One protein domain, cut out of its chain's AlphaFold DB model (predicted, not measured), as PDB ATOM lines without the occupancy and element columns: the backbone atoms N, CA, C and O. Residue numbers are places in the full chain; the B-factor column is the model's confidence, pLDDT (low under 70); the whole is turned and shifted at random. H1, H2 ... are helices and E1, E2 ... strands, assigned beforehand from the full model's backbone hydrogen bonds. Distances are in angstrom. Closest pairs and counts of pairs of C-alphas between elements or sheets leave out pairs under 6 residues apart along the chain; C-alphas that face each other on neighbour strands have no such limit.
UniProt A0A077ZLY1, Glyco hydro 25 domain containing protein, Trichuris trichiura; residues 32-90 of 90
ATOM      1  N   TRP A  32      30.729 -30.189 -29.913       94.58
ATOM      2  CA  TRP A  32      30.627 -29.047 -30.814       94.58
ATOM      3  C   TRP A  32      31.870 -28.153 -30.744       94.58
ATOM      4  O   TRP A  32      32.293 -27.723 -29.665       94.58
ATOM      5  N   TRP A  33      32.445 -27.873 -31.911       97.39
ATOM      6  CA  TRP A  33      33.429 -26.829 -32.151       97.39
ATOM      7  C   TRP A  33      32.741 -25.656 -32.852       97.39
ATOM      8  O   TRP A  33      32.455 -25.693 -34.050       97.39
ATOM      9  N   VAL A  34      32.443 -24.615 -32.084       97.22
ATOM     10  CA  VAL A  34      31.713 -23.445 -32.572       97.22
ATOM     11  C   VAL A  34      32.667 -22.433 -33.196       97.22
ATOM     12  O   VAL A  34      33.650 -22.030 -32.576       97.22
ATOM     13  N   ALA A  35      32.367 -21.990 -34.412       97.81
ATOM     14  CA  ALA A  35      32.997 -20.824 -35.017       97.81
ATOM     15  C   ALA A  35      32.140 -19.581 -34.757       97.81
ATOM     16  O   ALA A  35      30.995 -19.482 -35.210       97.81
ATOM     17  N   HIS A  36      32.686 -18.636 -33.993       96.77
ATOM     18  CA  HIS A  36      32.026 -17.363 -33.711       96.77
ATOM     19  C   HIS A  36      33.067 -16.281 -33.423       96.77
ATOM     20  O   HIS A  36      33.575 -16.163 -32.308       96.77
ATOM     21  N   TYR A  37      33.442 -15.532 -34.456       96.51
ATOM     22  CA  TYR A  37      34.633 -14.686 -34.406       96.51
ATOM     23  C   TYR A  37      34.368 -13.336 -33.743       96.51
ATOM     24  O   TYR A  37      33.281 -12.774 -33.861       96.51
ATOM     25  N   TYR A  38      35.404 -12.786 -33.106       94.47
ATOM     26  CA  TYR A  38      35.442 -11.404 -32.599       94.47
ATOM     27  C   TYR A  38      34.397 -11.066 -31.531       94.47
ATOM     28  O   TYR A  38      34.064  -9.899 -31.321       94.47
ATOM     29  N   GLN A  39      33.897 -12.080 -30.830       94.10
ATOM     30  CA  GLN A  39      32.966 -11.915 -29.723       94.10
ATOM     31  C   GLN A  39      33.645 -12.189 -28.389       94.10
ATOM     32  O   GLN A  39      34.663 -12.868 -28.313       94.10
ATOM     33  N   ARG A  40      33.058 -11.679 -27.302       92.80
ATOM     34  CA  ARG A  40      33.541 -11.968 -25.939       92.80
ATOM     35  C   ARG A  40      33.259 -13.406 -25.501       92.80
ATOM     36  O   ARG A  40      33.866 -13.869 -24.541       92.80
ATOM     37  N   ARG A  41      32.280 -14.058 -26.131       93.07
ATOM     38  CA  ARG A  41      31.782 -15.405 -25.824       93.07
ATOM     39  C   ARG A  41      31.261 -16.028 -27.127       93.07
ATOM     40  O   ARG A  41      30.749 -15.273 -27.961       93.07
ATOM     41  N   PRO A  42      31.349 -17.351 -27.316       94.42
ATOM     42  CA  PRO A  42      30.677 -17.991 -28.437       94.42
ATOM     43  C   PRO A  42      29.159 -17.885 -28.272       94.42
ATOM     44  O   PRO A  42      28.653 -17.922 -27.151       94.42
ATOM     45  N   ASP A  43      28.448 -17.753 -29.388       93.22
ATOM     46  CA  ASP A  43      27.005 -17.958 -29.420       93.22
ATOM     47  C   ASP A  43      26.784 -19.454 -29.578       93.22
ATOM     48  O   ASP A  43      27.244 -20.065 -30.545       93.22
ATOM     49  N   ASN A  44      26.193 -20.043 -28.551       89.19
ATOM     50  CA  ASN A  44      26.022 -21.474 -28.426       89.19
ATOM     51  C   ASN A  44      24.576 -21.877 -28.133       89.19
ATOM     52  O   ASN A  44      24.343 -23.053 -27.876       89.19
ATOM     53  N   ASP A  45      23.630 -20.931 -28.103       83.97
ATOM     54  CA  ASP A  45      22.211 -21.177 -27.784       83.97
ATOM     55  C   ASP A  45      22.003 -22.083 -26.548       83.97
ATOM     56  O   ASP A  45      21.188 -23.001 -26.516       83.97
ATOM     57  N   GLY A  46      22.847 -21.897 -25.526       84.51
ATOM     58  CA  GLY A  46      22.835 -22.703 -24.301       84.51
ATOM     59  C   GLY A  46      23.384 -24.134 -24.430       84.51
ATOM     60  O   GLY A  46      23.532 -24.812 -23.415       84.51
ATOM     61  N   MET A  47      23.744 -24.599 -25.629       85.62
ATOM     62  CA  MET A  47      24.352 -25.912 -25.847       85.62
ATOM     63  C   MET A  47      25.801 -25.958 -25.356       85.62
ATOM     64  O   MET A  47      26.569 -25.009 -25.504       85.62
ATOM     65  N   ALA A  48      26.227 -27.096 -24.811       89.17
ATOM     66  CA  ALA A  48      27.626 -27.282 -24.444       89.17
ATOM     67  C   ALA A  48      28.522 -27.296 -25.697       89.17
ATOM     68  O   ALA A  48      28.311 -28.084 -26.616       89.17
ATOM     69  N   TRP A  49      29.562 -26.464 -25.704       93.88
ATOM     70  CA  TRP A  49      30.634 -26.489 -26.701       93.88
ATOM     71  C   TRP A  49      31.938 -26.980 -26.059       93.88
ATOM     72  O   TRP A  49      32.137 -26.862 -24.842       93.88
ATOM     73  N   ARG A  50      32.820 -27.565 -26.875       95.35
ATOM     74  CA  ARG A  50      34.139 -28.075 -26.461       95.35
ATOM     75  C   ARG A  50      35.283 -27.225 -26.981       95.35
ATOM     76  O   ARG A  50      36.226 -26.979 -26.242       95.35
ATOM     77  N   PHE A  51      35.173 -26.745 -28.213       97.89
ATOM     78  CA  PHE A  51      36.142 -25.833 -28.808       97.89
ATOM     79  C   PHE A  51      35.433 -24.597 -29.343       97.89
ATOM     80  O   PHE A  51      34.297 -24.680 -29.810       97.89
ATOM     81  N   TRP A  52      36.102 -23.455 -29.281       98.00
ATOM     82  CA  TRP A  52      35.619 -22.214 -29.862       98.00
ATOM     83  C   TRP A  52      36.701 -21.625 -30.752       98.00
ATOM     84  O   TRP A  52      37.761 -21.241 -30.260       98.00
ATOM     85  N   GLN A  53      36.412 -21.537 -32.049       98.57
ATOM     86  CA  GLN A  53      37.193 -20.733 -32.974       98.57
ATOM     87  C   GLN A  53      36.751 -19.277 -32.850       98.57
ATOM     88  O   GLN A  53      35.634 -18.916 -33.235       98.57
ATOM     89  N   HIS A  54      37.617 -18.451 -32.269       97.53
ATOM     90  CA  HIS A  54      37.286 -17.076 -31.886       97.53
ATOM     91  C   HIS A  54      37.900 -16.019 -32.811       97.53
ATOM     92  O   HIS A  54      37.572 -14.835 -32.701       97.53
ATOM     93  N   SER A  55      38.790 -16.426 -33.717       97.51
ATOM     94  CA  SER A  55      39.426 -15.556 -34.705       97.51
ATOM     95  C   SER A  55      39.937 -16.384 -35.881       97.51
ATOM     96  O   SER A  55      40.480 -17.458 -35.660       97.51
ATOM     97  N   ASP A  56      39.825 -15.841 -37.088       97.41
ATOM     98  CA  ASP A  56      40.470 -16.271 -38.343       97.41
ATOM     99  C   ASP A  56      41.651 -15.345 -38.724       97.41
ATOM    100  O   ASP A  56      42.189 -15.386 -39.828       97.41
ATOM    101  N   ARG A  57      42.037 -14.440 -37.811       97.25
ATOM    102  CA  ARG A  57      43.075 -13.411 -38.009       97.25
ATOM    103  C   ARG A  57      44.198 -13.470 -36.980       97.25
ATOM    104  O   ARG A  57      44.845 -12.460 -36.709       97.25
ATOM    105  N   GLY A  58      44.400 -14.628 -36.360       96.40
ATOM    106  CA  GLY A  58      45.507 -14.847 -35.439       96.40
ATOM    107  C   GLY A  58      46.867 -14.736 -36.129       96.40
ATOM    108  O   GLY A  58      46.977 -14.884 -37.346       96.40
ATOM    109  N   GLN A  59      47.905 -14.481 -35.336       97.73
ATOM    110  CA  GLN A  59      49.302 -14.472 -35.770       97.73
ATOM    111  C   GLN A  59      50.121 -15.291 -34.774       97.73
ATOM    112  O   GLN A  59      50.057 -15.035 -33.571       97.73
ATOM    113  N   VAL A  60      50.855 -16.287 -35.267       97.09
ATOM    114  CA  VAL A  60      51.694 -17.192 -34.467       97.09
ATOM    115  C   VAL A  60      53.042 -17.333 -35.150       97.09
ATOM    116  O   VAL A  60      53.104 -17.545 -36.364       97.09
ATOM    117  N   ASP A  61      54.111 -17.250 -34.364       97.77
ATOM    118  CA  ASP A  61      55.468 -17.494 -34.840       97.77
ATOM    119  C   ASP A  61      55.559 -18.868 -35.520       97.77
ATOM    120  O   ASP A  61      55.157 -19.891 -34.968       97.77
ATOM    121  N   GLY A  62      56.082 -18.887 -36.746       97.79
ATOM    122  CA  GLY A  62      56.168 -20.091 -37.578       97.79
ATOM    123  C   GLY A  62      55.052 -20.242 -38.617       97.79
ATOM    124  O   GLY A  62      55.165 -21.118 -39.475       97.79
ATOM    125  N   ILE A  63      54.023 -19.385 -38.611       97.26
ATOM    126  CA  ILE A  63      52.969 -19.371 -39.638       97.26
ATOM    127  C   ILE A  63      53.005 -18.052 -40.416       97.26
ATOM    128  O   ILE A  63      52.797 -16.972 -39.867       97.26
ATOM    129  N   ASN A  64      53.243 -18.143 -41.727       97.34
ATOM    130  CA  ASN A  64      53.205 -16.991 -42.626       97.34
ATOM    131  C   ASN A  64      51.758 -16.699 -43.052       97.34
ATOM    132  O   ASN A  64      51.256 -17.308 -43.996       97.34
ATOM    133  N   GLY A  65      51.108 -15.752 -42.376       96.95
ATOM    134  CA  GLY A  65      49.759 -15.273 -42.700       96.95
ATOM    135  C   GLY A  65      48.766 -15.401 -41.538       96.95
ATOM    136  O   GLY A  65      49.138 -15.872 -40.464       96.95
ATOM    137  N   PRO A  66      47.511 -14.951 -41.728       97.72
ATOM    138  CA  PRO A  66      46.436 -15.137 -40.756       97.72
ATOM    139  C   PRO A  66      46.185 -16.621 -40.450       97.72
ATOM    140  O   PRO A  66      46.164 -17.440 -41.370       97.72
ATOM    141  N   VAL A  67      45.971 -16.959 -39.175       98.23
ATOM    142  CA  VAL A  67      45.641 -18.321 -38.728       98.23
ATOM    143  C   VAL A  67      44.471 -18.335 -37.746       98.23
ATOM    144  O   VAL A  67      44.279 -17.406 -36.958       98.23
ATOM    145  N   ASP A  68      43.710 -19.423 -37.773       98.37
ATOM    146  CA  ASP A  68      42.592 -19.655 -36.871       98.37
ATOM    147  C   ASP A  68      43.057 -19.848 -35.422       98.37
ATOM    148  O   ASP A  68      43.860 -20.733 -35.116       98.37
ATOM    149  N   PHE A  69      42.509 -19.054 -34.505       97.97
ATOM    150  CA  PHE A  69      42.725 -19.214 -33.069       97.97
ATOM    151  C   PHE A  69      41.533 -19.881 -32.407       97.97
ATOM    152  O   PHE A  69      40.373 -19.521 -32.633       97.97
ATOM    153  N   ASN A  70      41.853 -20.842 -31.544       98.15
ATOM    154  CA  ASN A  70      40.886 -21.685 -30.875       98.15
ATOM    155  C   ASN A  70      41.173 -21.753 -29.384       98.15
ATOM    156  O   ASN A  70      42.330 -21.763 -28.967       98.15
ATOM    157  N   VAL A  71      40.113 -21.878 -28.596       97.02
ATOM    158  CA  VAL A  71      40.200 -22.215 -27.174       97.02
ATOM    159  C   VAL A  71      39.419 -23.489 -26.896       97.02
ATOM    160  O   VAL A  71      38.377 -23.736 -27.506       97.02
ATOM    161  N   PHE A  72      39.927 -24.298 -25.971       97.27
ATOM    162  CA  PHE A  72      39.219 -25.447 -25.420       97.27
ATOM    163  C   PHE A  72      38.459 -25.026 -24.158       97.27
ATOM    164  O   PHE A  72      38.969 -24.249 -23.352       97.27
ATOM    165  N   ASN A  73      37.238 -25.529 -23.988       95.89
ATOM    166  CA  ASN A  73      36.431 -25.285 -22.796       95.89
ATOM    167  C   ASN A  73      36.814 -26.262 -21.675       95.89
ATOM    168  O   ASN A  73      36.090 -27.227 -21.426       95.89
ATOM    169  N   GLY A  74      37.971 -26.031 -21.054       95.62
ATOM    170  CA  GLY A  74      38.491 -26.859 -19.969       95.62
ATOM    171  C   GLY A  74      39.984 -26.655 -19.708       95.62
ATOM    172  O   GLY A  74      40.614 -25.768 -20.288       95.62
ATOM    173  N   THR A  75      40.550 -27.479 -18.831       97.36
ATOM    174  CA  THR A  75      41.985 -27.503 -18.515       97.36
ATOM    175  C   THR A  75      42.788 -28.324 -19.528       97.36
ATOM    176  O   THR A  75      42.241 -28.999 -20.404       97.36
ATOM    177  N   VAL A  76      44.120 -28.288 -19.407       96.48
ATOM    178  CA  VAL A  76      45.017 -29.125 -20.220       96.48
ATOM    179  C   VAL A  76      44.808 -30.610 -19.914       96.48
ATOM    180  O   VAL A  76      44.826 -31.430 -20.828       96.48
ATOM    181  N   GLU A  77      44.555 -30.964 -18.655       96.85
ATOM    182  CA  GLU A  77      44.259 -32.336 -18.232       96.85
ATOM    183  C   GLU A  77      42.938 -32.827 -18.835       96.85
ATOM    184  O   GLU A  77      42.862 -33.956 -19.314       96.85
ATOM    185  N   GLU A  78      41.911 -31.973 -18.875       95.68
ATOM    186  CA  GLU A  78      40.632 -32.291 -19.520       95.68
ATOM    187  C   GLU A  78      40.777 -32.427 -21.040       95.68
ATOM    188  O   GLU A  78      40.166 -33.315 -21.641       95.68
ATOM    189  N   LEU A  79      41.617 -31.598 -21.671       95.82
ATOM    190  CA  LEU A  79      41.948 -31.731 -23.089       95.82
ATOM    191  C   LEU A  79      42.681 -33.049 -23.366       95.82
ATOM    192  O   LEU A  79      42.344 -33.754 -24.318       95.82
ATOM    193  N   GLN A  80      43.647 -33.415 -22.523       95.10
ATOM    194  CA  GLN A  80      44.368 -34.679 -22.640       95.10
ATOM    195  C   GLN A  80      43.417 -35.872 -22.465       95.10
ATOM    196  O   GLN A  80      43.414 -36.781 -23.293       95.10
ATOM    197  N   ALA A  81      42.528 -35.822 -21.470       92.86
ATOM    198  CA  ALA A  81      41.500 -36.837 -21.263       92.86
ATOM    199  C   ALA A  81      40.522 -36.930 -22.448       92.86
ATOM    200  O   ALA A  81      40.124 -38.029 -22.830       92.86
ATOM    201  N   PHE A  82      40.162 -35.806 -23.077       91.22
ATOM    202  CA  PHE A  82      39.351 -35.799 -24.295       91.22
ATOM    203  C   PHE A  82      40.064 -36.514 -25.455       91.22
ATOM    204  O   PHE A  82      39.446 -37.321 -26.150       91.22
ATOM    205  N   VAL A  83      41.371 -36.286 -25.628       89.52
ATOM    206  CA  VAL A  83      42.201 -36.982 -26.629       89.52
ATOM    207  C   VAL A  83      42.333 -38.479 -26.325       89.52
ATOM    208  O   VAL A  83      42.322 -39.295 -27.245       89.52
ATOM    209  N   ASP A  84      42.434 -38.871 -25.058       86.63
ATOM    210  CA  ASP A  84      42.595 -40.279 -24.679       86.63
ATOM    211  C   ASP A  84      41.267 -41.048 -24.676       86.63
ATOM    212  O   ASP A  84      41.227 -42.207 -25.088       86.63
ATOM    213  N   GLY A  85      40.145 -40.382 -24.390       75.66
ATOM    214  CA  GLY A  85      38.810 -40.904 -24.696       75.66
ATOM    215  C   GLY A  85      38.614 -41.135 -26.201       75.66
ATOM    216  O   GLY A  85      37.866 -42.024 -26.610       75.66
ATOM    217  N   ILE A  86      39.370 -40.414 -27.041       62.01
ATOM    218  CA  ILE A  86      39.475 -40.664 -28.483       62.01
ATOM    219  C   ILE A  86      40.423 -41.847 -28.802       62.01
ATOM    220  O   ILE A  86      40.513 -42.265 -29.946       62.01
ATOM    221  N   LYS A  87      41.072 -42.510 -27.839       50.85
ATOM    222  CA  LYS A  87      41.944 -43.691 -28.072       50.85
ATOM    223  C   LYS A  87      41.382 -45.014 -27.557       50.85
ATOM    224  O   LYS A  87      41.739 -46.056 -28.084       50.85
ATOM    225  N   GLU A  88      40.378 -44.984 -26.690       36.78
ATOM    226  CA  GLU A  88      39.694 -46.182 -26.173       36.78
ATOM    227  C   GLU A  88      38.791 -46.857 -27.234       36.78
ATOM    228  O   GLU A  88      37.616 -46.529 -27.388       36.78
ATOM    229  N   THR A  89      39.356 -47.724 -28.078       35.31
ATOM    230  CA  THR A  89      38.654 -48.840 -28.745       35.31
ATOM    231  C   THR A  89      39.720 -49.898 -29.064       35.31
ATOM    232  O   THR A  89      40.721 -49.515 -29.670       35.31
ATOM    233  N   PRO A  90      39.571 -51.162 -28.621       36.04
ATOM    234  CA  PRO A  90      40.465 -52.255 -29.011       36.04
ATOM    235  C   PRO A  90      40.549 -52.456 -30.526       36.04
ATOM    236  O   PRO A  90      39.526 -52.210 -31.209       36.04
TER     237      PRO A  90
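AT A GLANCE: This is residues 32 to 90 of the 90 residues of the protein "Glyco hydro 25 domain containing protein" of Trichuris trichiura (UniProt A0A077ZLY1). A small sheet of three strands, only just strongly twisted, has one helix, H1, beyond the end of its edge strand E3 and no named helix over either face. The long unnamed stretch of residues 36 to 50 swings out in a wide arc between E1 and E2, E2 and E3 form a hairpin, and residues 83 to 90, of which 83 to 85 belong to H1, stick out as a tail. The printed part has 59 residues, with E1, E2, E3 and H1 in that order along the chain; the sheet runs E1, E2, E3 and is mixed. The class is mixed, helices and strands, though under half of the residues are in named elements. The whole is loose, with a radius of gyration of the C-alphas of 13.8 A, and only just flat, spanning 40 by 34 by 18 A.

HOW THE PARTS SIT: Begin with the inner strand E2, residues 51 to 58, which bends by 61 degrees at residue 55. On one side find its parallel neighbour, the edge strand E1, residues 32 to 35, at 25 degrees between their directions; C-alphas 33 and 51 face each other at 4.4 A, and N 34 and O 51 are within hydrogen-bond range at 2.9 A. On the other side look for the edge strand E3, residues 67 to 72, antiparallel to E2 at 154 degrees; N 52 and O 71 are within hydrogen-bond range at 2.9 A, as are N 58 and O 67 at 2.8 A. Past E3 comes H1, residues 76 to 85, which is not on the sheet. The closest C-alphas of E3 and H1 are those of Phe 72 and Leu 79, 7.2 A apart. H1 is apart from E1 and from E2. In H1 every O i to N i+4 pair is within hydrogen-bond range.

IN THESE COORDINATES: Find C-alpha 51 at (36.142, -25.833, -28.808); from there E2 runs 15.9 A to C-alpha 58. E3 runs 16.4 A from C-alpha 67 to C-alpha 72. E1 begins at C-alpha 32, at (30.627, -29.047, -30.814), and is 9.5 A long. H1 runs 14.0 A from C-alpha 76 to C-alpha 85, at (38.810, -40.904, -24.696).

THE WHOLE: Look to the C-alphas of Tyr 38 and Pro 90 for the two farthest apart, at 41.3 A. The printed part has no cut, and Pro 90 is the chain's last residue. The link from E1 to E2 is long, with 15 residues; that from E2 to E3 is short, with 8, and that from E3 to H1 is tight, with 3. The mean pLDDT of the printed part is 90.5; in this model residues 86 to 90 are under 70.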